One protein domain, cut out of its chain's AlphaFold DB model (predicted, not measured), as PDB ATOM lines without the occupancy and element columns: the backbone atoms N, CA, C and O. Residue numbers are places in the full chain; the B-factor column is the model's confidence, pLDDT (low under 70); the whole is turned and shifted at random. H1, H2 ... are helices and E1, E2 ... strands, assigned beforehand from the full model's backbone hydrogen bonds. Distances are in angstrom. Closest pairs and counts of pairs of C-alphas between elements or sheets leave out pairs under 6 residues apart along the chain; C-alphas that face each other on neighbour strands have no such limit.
ATOM      1  N   GLY A  10     139.165 102.762 170.825       65.06
ATOM      2  CA  GLY A  10     137.794 102.971 170.363       65.06
ATOM      3  C   GLY A  10     136.728 102.981 171.466       65.06
ATOM      4  O   GLY A  10     135.739 103.686 171.311       65.06
ATOM      5  N   THR A  11     136.904 102.260 172.582       71.00
ATOM      6  CA  THR A  11     135.953 102.313 173.709       71.00
ATOM      7  C   THR A  11     136.083 103.609 174.496       71.00
ATOM      8  O   THR A  11     135.062 104.212 174.798       71.00
ATOM      9  N   ILE A  12     137.308 104.097 174.724       74.94
ATOM     10  CA  ILE A  12     137.535 105.369 175.433       74.94
ATOM     11  C   ILE A  12     136.986 106.535 174.604       74.94
ATOM     12  O   ILE A  12     136.205 107.337 175.101       74.94
ATOM     13  N   LEU A  13     137.322 106.591 173.310       77.81
ATOM     14  CA  LEU A  13     136.819 107.646 172.428       77.81
ATOM     15  C   LEU A  13     135.287 107.626 172.318       77.81
ATOM     16  O   LEU A  13     134.657 108.677 172.286       77.81
ATOM     17  N   ARG A  14     134.678 106.435 172.276       79.75
ATOM     18  CA  ARG A  14     133.220 106.287 172.255       79.75
ATOM     19  C   ARG A  14     132.578 106.770 173.554       79.75
ATOM     20  O   ARG A  14     131.548 107.426 173.482       79.75
ATOM     21  N   GLU A  15     133.143 106.434 174.709       82.69
ATOM     22  CA  GLU A  15     132.640 106.882 176.014       82.69
ATOM     23  C   GLU A  15     132.693 108.410 176.131       82.69
ATOM     24  O   GLU A  15     131.677 109.027 176.441       82.69
ATOM     25  N   GLU A  16     133.820 109.024 175.770       79.12
ATOM     26  CA  GLU A  16     133.986 110.484 175.749       79.12
ATOM     27  C   GLU A  16     133.000 111.166 174.785       79.12
ATOM     28  O   GLU A  16     132.356 112.153 175.136       79.12
ATOM     29  N   LEU A  17     132.808 110.608 173.582       79.19
ATOM     30  CA  LEU A  17     131.818 111.107 172.620       79.19
ATOM     31  C   LEU A  17     130.385 110.999 173.152       79.19
ATOM     32  O   LEU A  17     129.584 111.911 172.950       79.19
ATOM     33  N   MET A  18     130.051 109.897 173.826       82.81
ATOM     34  CA  MET A  18     128.732 109.702 174.429       82.81
ATOM     35  C   MET A  18     128.479 110.683 175.575       82.81
ATOM     36  O   MET A  18     127.361 111.176 175.703       82.81
ATOM     37  N   LEU A  19     129.501 110.980 176.383       85.88
ATOM     38  CA  LEU A  19     129.421 111.978 177.450       85.88
ATOM     39  C   LEU A  19     129.206 113.381 176.878       85.88
ATOM     40  O   LEU A  19     128.247 114.046 177.262       85.88
ATOM     41  N   ALA A  20     130.022 113.789 175.902       81.25
ATOM     42  CA  ALA A  20     129.891 115.092 175.251       81.25
ATOM     43  C   ALA A  20     128.513 115.272 174.589       81.25
ATOM     44  O   ALA A  20     127.863 116.303 174.757       81.25
ATOM     45  N   LEU A  21     128.025 114.236 173.901       84.75
ATOM     46  CA  LEU A  21     126.688 114.240 173.311       84.75
ATOM     47  C   LEU A  21     125.591 114.328 174.382       84.75
ATOM     48  O   LEU A  21     124.599 115.032 174.191       84.75
ATOM     49  N   GLY A  22     125.761 113.628 175.506       87.25
ATOM     50  CA  GLY A  22     124.854 113.702 176.647       87.25
ATOM     51  C   GLY A  22     124.744 115.121 177.203       87.25
ATOM     52  O   GLY A  22     123.632 115.621 177.385       87.25
ATOM     53  N   ASP A  23     125.876 115.794 177.400       88.88
ATOM     54  CA  ASP A  23     125.927 117.171 177.898       88.88
ATOM     55  C   ASP A  23     125.251 118.161 176.942       88.88
ATOM     56  O   ASP A  23     124.498 119.039 177.379       88.88
ATOM     57  N   ASP A  24     125.469 118.009 175.636       88.00
ATOM     58  CA  ASP A  24     124.847 118.864 174.626       88.00
ATOM     59  C   ASP A  24     123.328 118.657 174.553       88.00
ATOM     60  O   ASP A  24     122.571 119.630 174.482       88.00
ATOM     61  N   ILE A  25     122.855 117.409 174.654       85.62
ATOM     62  CA  ILE A  25     121.420 117.094 174.725       85.62
ATOM     63  C   ILE A  25     120.796 117.706 175.984       85.62
ATOM     64  O   ILE A  25     119.734 118.326 175.908       85.62
ATOM     65  N   LEU A  26     121.445 117.564 177.142       87.81
ATOM     66  CA  LEU A  26     120.954 118.140 178.397       87.81
ATOM     67  C   LEU A  26     120.882 119.667 178.327       87.81
ATOM     68  O   LEU A  26     119.898 120.251 178.792       87.81
ATOM     69  N   ARG A  27     121.870 120.314 177.699       91.44
ATOM     70  CA  ARG A  27     121.870 121.765 177.470       91.44
ATOM     71  C   ARG A  27     120.712 122.187 176.570       91.44
ATOM     72  O   ARG A  27     119.959 123.084 176.941       91.44
ATOM     73  N   ALA A  28     120.505 121.489 175.454       89.00
ATOM     74  CA  ALA A  28     119.389 121.755 174.551       89.00
ATOM     75  C   ALA A  28     118.029 121.586 175.251       89.00
ATOM     76  O   ALA A  28     117.134 122.411 175.081       89.00
ATOM     77  N   ILE A  29     117.871 120.557 176.093       87.75
ATOM     78  CA  ILE A  29     116.651 120.352 176.889       87.75
ATOM     79  C   ILE A  29     116.461 121.479 177.912       87.75
ATOM     80  O   ILE A  29     115.328 121.912 178.138       87.75
ATOM     81  N   ALA A  30     117.536 121.968 178.535       89.00
ATOM     82  CA  ALA A  30     117.469 123.038 179.528       89.00
ATOM     83  C   ALA A  30     116.938 124.356 178.937       89.00
ATOM     84  O   ALA A  30     116.196 125.064 179.624       89.00
ATOM     85  N   GLU A  31     117.244 124.639 177.668       94.88
ATOM     86  CA  GLU A  31     116.777 125.820 176.930       94.88
ATOM     87  C   GLU A  31     115.293 125.759 176.532       94.88
ATOM     88  O   GLU A  31     114.690 126.775 176.179       94.88
ATOM     89  N   LEU A  32     114.659 124.587 176.624       88.94
ATOM     90  CA  LEU A  32     113.249 124.440 176.286       88.94
ATOM     91  C   LEU A  32     112.324 125.116 177.314       88.94
ATOM     92  O   LEU A  32     112.611 125.139 178.518       88.94
ATOM     93  N   PRO A  33     111.131 125.570 176.875       89.38
ATOM     94  CA  PRO A  33     110.088 126.041 177.776       89.38
ATOM     95  C   PRO A  33     109.754 125.013 178.872       89.38
ATOM     96  O   PRO A  33     109.775 123.805 178.605       89.38
ATOM     97  N   PRO A  34     109.345 125.448 180.082       79.31
ATOM     98  CA  PRO A  34     109.034 124.543 181.192       79.31
ATOM     99  C   PRO A  34     108.049 123.422 180.831       79.31
ATOM    100  O   PRO A  34     108.245 122.274 181.229       79.31
ATOM    101  N   ILE A  35     107.029 123.733 180.024       75.38
ATOM    102  CA  ILE A  35     106.030 122.757 179.567       75.38
ATOM    103  C   ILE A  35     106.635 121.668 178.670       75.38
ATOM    104  O   ILE A  35     106.231 120.511 178.747       75.38
ATOM    105  N   SER A  36     107.627 122.006 177.848       80.25
ATOM    106  CA  SER A  36     108.299 121.058 176.958       80.25
ATOM    107  C   SER A  36     109.203 120.110 177.742       80.25
ATOM    108  O   SER A  36     109.180 118.908 177.497       80.25
ATOM    109  N   ARG A  37     109.922 120.615 178.753       84.62
ATOM    110  CA  ARG A  37     110.739 119.779 179.651       84.62
ATOM    111  C   ARG A  37     109.890 118.777 180.429       84.62
ATOM    112  O   ARG A  37     110.246 117.607 180.509       84.62
ATOM    113  N   LEU A  38     108.731 119.211 180.935       74.31
ATOM    114  CA  LEU A  38     107.766 118.323 181.591       74.31
ATOM    115  C   LEU A  38     107.262 117.221 180.652       74.31
ATOM    116  O   LEU A  38     107.138 116.075 181.074       74.31
ATOM    117  N   ARG A  39     107.004 117.541 179.378       78.81
ATOM    118  CA  ARG A  39     106.594 116.547 178.370       78.81
ATOM    119  C   ARG A  39     107.694 115.531 178.084       78.81
ATOM    120  O   ARG A  39     107.392 114.348 178.008       78.81
ATOM    121  N   ILE A  40     108.946 115.977 177.967       83.25
ATOM    122  CA  ILE A  40     110.101 115.086 177.785       83.25
ATOM    123  C   ILE A  40     110.256 114.168 178.996       83.25
ATOM    124  O   ILE A  40     110.385 112.963 178.830       83.25
ATOM    125  N   LEU A  41     110.176 114.708 180.213       76.44
ATOM    126  CA  LEU A  41     110.288 113.917 181.436       76.44
ATOM    127  C   LEU A  41     109.145 112.900 181.564       76.44
ATOM    128  O   LEU A  41     109.393 111.740 181.875       76.44
ATOM    129  N   ALA A  42     107.911 113.302 181.253       71.81
ATOM    130  CA  ALA A  42     106.778 112.385 181.195       71.81
ATOM    131  C   ALA A  42     107.003 111.283 180.148       71.81
ATOM    132  O   ALA A  42     106.771 110.116 180.439       71.81
ATOM    133  N   PHE A  43     107.498 111.634 178.958       79.50
ATOM    134  CA  PHE A  43     107.817 110.680 177.896       79.50
ATOM    135  C   PHE A  43     108.921 109.689 178.294       79.50
ATOM    136  O   PHE A  43     108.765 108.492 178.078       79.50
ATOM    137  N   LEU A  44     109.996 110.152 178.938       81.06
ATOM    138  CA  LEU A  44     111.044 109.277 179.475       81.06
ATOM    139  C   LEU A  44     110.478 108.315 180.523       81.06
ATOM    140  O   LEU A  44     110.740 107.117 180.473       81.06
ATOM    141  N   HIS A  45     109.620 108.810 181.414       72.06
ATOM    142  CA  HIS A  45     108.990 107.970 182.429       72.06
ATOM    143  C   HIS A  45     108.053 106.912 181.825       72.06
ATOM    144  O   HIS A  45     107.956 105.787 182.318       72.06
ATOM    145  N   LEU A  46     107.388 107.259 180.722       71.19
ATOM    146  CA  LEU A  46     106.550 106.351 179.944       71.19
ATOM    147  C   LEU A  46     107.355 105.266 179.227       71.19
ATOM    148  O   LEU A  46     106.874 104.142 179.128       71.19
ATOM    149  N   LEU A  47     108.562 105.581 178.752       70.69
ATOM    150  CA  LEU A  47     109.479 104.597 178.173       70.69
ATOM    151  C   LEU A  47     110.005 103.616 179.224       70.69
ATOM    152  O   LEU A  47     110.099 102.422 178.958       70.69
ATOM    153  N   GLU A  48     110.340 104.109 180.417       75.38
ATOM    154  CA  GLU A  48     110.892 103.282 181.494       75.38
ATOM    155  C   GLU A  48     109.861 102.315 182.082       75.38
ATOM    156  O   GLU A  48     110.196 101.179 182.426       75.38
ATOM    157  N   ARG A  49     108.612 102.770 182.251       68.56
ATOM    158  CA  ARG A  49     107.535 101.999 182.892       68.56
ATOM    159  C   ARG A  49     106.172 102.295 182.255       68.56
ATOM    160  O   ARG A  49     105.318 102.907 182.904       68.56
ATOM    161  N   PRO A  50     105.919 101.821 181.024       64.31
ATOM    162  CA  PRO A  50     104.646 102.062 180.335       64.31
ATOM    163  C   PRO A  50     103.441 101.536 181.136       64.31
ATOM    164  O   PRO A  50     102.402 102.200 181.234       64.31
ATOM    165  N   ASP A  51     103.621 100.402 181.820       65.12
ATOM    166  CA  ASP A  51     102.591  99.760 182.645       65.12
ATOM    167  C   ASP A  51     102.151 100.617 183.842       65.12
ATOM    168  O   ASP A  51     100.989 100.563 184.256       65.12
ATOM    169  N   ALA A  52     103.048 101.449 184.387       64.31
ATOM    170  CA  ALA A  52     102.762 102.284 185.555       64.31
ATOM    171  C   ALA A  52     101.789 103.433 185.239       64.31
ATOM    172  O   ALA A  52     101.095 103.918 186.132       64.31
ATOM    173  N   LEU A  53     101.705 103.849 183.972       62.66
ATOM    174  CA  LEU A  53     100.901 104.992 183.525       62.66
ATOM    175  C   LEU A  53      99.667 104.588 182.702       62.66
ATOM    176  O   LEU A  53      98.991 105.460 182.159       62.66
ATOM    177  N   ARG A  54      99.347 103.281 182.616       69.00
ATOM    178  CA  ARG A  54      98.336 102.737 181.678       69.00
ATOM    179  C   ARG A  54      98.519 103.317 180.278       69.00
ATOM    180  O   ARG A  54      97.563 103.738 179.615       69.00
ATOM    181  N   ALA A  55      99.777 103.400 179.882       68.25
ATOM    182  CA  ALA A  55     100.177 104.046 178.666       68.25
ATOM    183  C   ALA A  55     100.700 103.011 177.690       68.25
ATOM    184  O   ALA A  55     101.400 102.074 178.065       68.25
ATOM    185  N   ARG A  56     100.349 103.198 176.427       71.12
ATOM    186  CA  ARG A  56     100.844 102.379 175.336       71.12
ATOM    187  C   ARG A  56     101.662 103.264 174.418       71.12
ATOM    188  O   ARG A  56     101.161 104.292 173.965       71.12
ATOM    189  N   LEU A  57     102.905 102.872 174.181       69.94
ATOM    190  CA  LEU A  57     103.750 103.473 173.164       69.94
ATOM    191  C   LEU A  57     103.834 102.497 171.992       69.94
ATOM    192  O   LEU A  57     104.359 101.398 172.147       69.94
ATOM    193  N   ASP A  58     103.303 102.897 170.844       77.69
ATOM    194  CA  ASP A  58     103.461 102.178 169.587       77.69
ATOM    195  C   ASP A  58     104.501 102.916 168.733       77.69
ATOM    196  O   ASP A  58     104.449 104.142 168.592       77.69
ATOM    197  N   VAL A  59     105.451 102.160 168.187       74.56
ATOM    198  CA  VAL A  59     106.457 102.645 167.237       74.56
ATOM    199  C   VAL A  59     106.281 101.841 165.962       74.56
ATOM    200  O   VAL A  59     106.336 100.610 166.008       74.56
ATOM    201  N   ASP A  60     106.018 102.506 164.843       80.75
ATOM    202  CA  ASP A  60     105.871 101.821 163.561       80.75
ATOM    203  C   ASP A  60     107.222 101.685 162.821       80.75
ATOM    204  O   ASP A  60     108.258 102.197 163.252       80.75
ATOM    205  N   ALA A  61     107.221 100.990 161.681       76.69
ATOM    206  CA  ALA A  61     108.417 100.821 160.852       76.69
ATOM    207  C   ALA A  61     108.838 102.094 160.085       76.69
ATOM    208  O   ALA A  61     109.938 102.131 159.537       76.69
ATOM    209  N   SER A  62     107.981 103.119 160.026       80.50
ATOM    210  CA  SER A  62     108.294 104.427 159.439       80.50
ATOM    211  C   SER A  62     108.978 105.374 160.435       80.50
ATOM    212  O   SER A  62     109.539 106.392 160.033       80.50
ATOM    213  N   GLY A  63     108.989 105.009 161.721       66.19
ATOM    214  CA  GLY A  63     109.500 105.828 162.816       66.19
ATOM    215  C   GLY A  63     108.439 106.734 163.446       66.19
ATOM    216  O   GLY A  63     108.782 107.579 164.273       66.19
ATOM    217  N   GLU A  64     107.162 106.573 163.086       64.88
ATOM    218  CA  GLU A  64     106.058 107.270 163.737       64.88
ATOM    219  C   GLU A  64     105.903 106.759 165.177       64.88
ATOM    220  O   GLU A  64     105.846 105.556 165.444       64.88
ATOM    221  N   LEU A  65     105.828 107.703 166.115       68.38
ATOM    222  CA  LEU A  65     105.702 107.451 167.547       68.38
ATOM    223  C   LEU A  65     104.295 107.833 168.004       68.38
ATOM    224  O   LEU A  65     103.912 109.004 167.955       68.38
ATOM    225  N   ARG A  66     103.536 106.856 168.506       78.00
ATOM    226  CA  ARG A  66     102.188 107.072 169.037       78.00
ATOM    227  C   ARG A  66     102.124 106.711 170.507       78.00
ATOM    228  O   ARG A  66     102.208 105.547 170.884       78.00
ATOM    229  N   LEU A  67     101.912 107.725 171.338       69.19
ATOM    230  CA  LEU A  67     101.675 107.556 172.762       69.19
ATOM    231  C   LEU A  67     100.178 107.666 173.070       69.19
ATOM    232  O   LEU A  67      99.573 108.721 172.882       69.19
ATOM    233  N   THR A  68      99.600 106.596 173.606       76.38
ATOM    234  CA  THR A  68      98.206 106.547 174.059       76.38
ATOM    235  C   THR A  68      98.157 106.493 175.582       76.38
ATOM    236  O   THR A  68      98.680 105.557 176.184       76.38
ATOM    237  N   LEU A  69      97.506 107.472 176.212       70.00
ATOM    238  CA  LEU A  69      97.296 107.529 177.663       70.00
ATOM    239  C   LEU A  69      95.855 107.132 177.999       70.00
ATOM    240  O   LEU A  69      94.915 107.804 177.575       70.00
ATOM    241  N   SER A  70      95.664 106.068 178.782       74.00
ATOM    242  CA  SER A  70      94.323 105.639 179.201       74.00
ATOM    243  C   SER A  70      93.945 106.253 180.551       74.00
ATOM    244  O   SER A  70      94.437 105.832 181.595       74.00
TER     245      SER A  70
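AT A GLANCE: This is residues 10 to 70 of the 81 residues of an uncharacterized protein of Microvirga thermotolerans (UniProt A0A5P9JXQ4). A two-stranded hairpin, E1 and E2, sits beside one end of an open V of two helices: H2 comes near the hairpin with its residues 43 to 47, and H1 meets H2 near the far end of H2. Residues 10 to 28 of H1 stick out as a free arm, and the short H3, which comes between H2 and E1 along the chain, lies at the end of the hairpin away from its turn, near Ala 55 and Leu 69. The printed part has 61 residues with three named helices and two named strands, in the order H1 H2 H3 E1 E2; the sheet is E1 - E2, antiparallel, and the class is mostly helix. The whole is loose, with a radius of gyration of the C-alphas of 15.0 A, and spans 42 by 30 by 24 A.

IN THESE COORDINATES: Begin with the sheet at C-alpha 55, at (100.177, 104.046, 178.666); from there strand E1, residues 55 to 59, runs 13.1 A. Strand E2, residues 65 to 69, runs 13.2 A and ends at C-alpha 69, at (97.296, 107.529, 177.663). Just before E1 in the chain is helix H3, residues 50 to 53, 5.7 A. Helix H2, residues 34 to 48, is 21.3 A long. Find C-alpha 10 at (137.794, 102.971, 170.363); from there helix H1, residues 10 to 30, runs 30.0 A.

HOW THE PARTS SIT: Look first at the hairpin of E1 and E2, antiparallel at 167 degrees, where N 56 and O 68 are 2.9 A apart and N 68 and O 56 2.8 A, both within hydrogen-bond range. From E1 go to H2: their closest C-alphas, those of Leu 46 and Ala 55, are 6.9 A apart, while H2 and E2 are apart. For H3 and E1 the closest C-alphas are those of Pro 50 and Arg 56, 6.3 A. H2 and H3 are close but not clearly touching, with the C-alphas of Leu 46 and Leu 53 the closest, 6.8 A. Farther out, H1 and H2 are close but not clearly touching, the closest C-alphas being those of Ile 29 and Arg 37, 6.6 A; they run opposite ways at a steep tilt of 44 degrees. H1 is apart from H3, E1 and E2. In H1 and H2 every O i to N i+4 pair is within hydrogen-bond range; H3 is too short for such a pair.

THE WHOLE: The two C-alphas farthest apart are those of Gly 10 and Ser 70, 44.4 A. Without the free residues 10 to 28, the body of 42 residues spans 30 by 26 by 16 A. The printed part has no cut, and the four links between its elements are tight. In the B-factor column you will find a mean pLDDT of the printed part of 77.5, with 13 residues under 70: residue 10, residues 49 to 55, residue 57, residues 63 to 65 and residue 67.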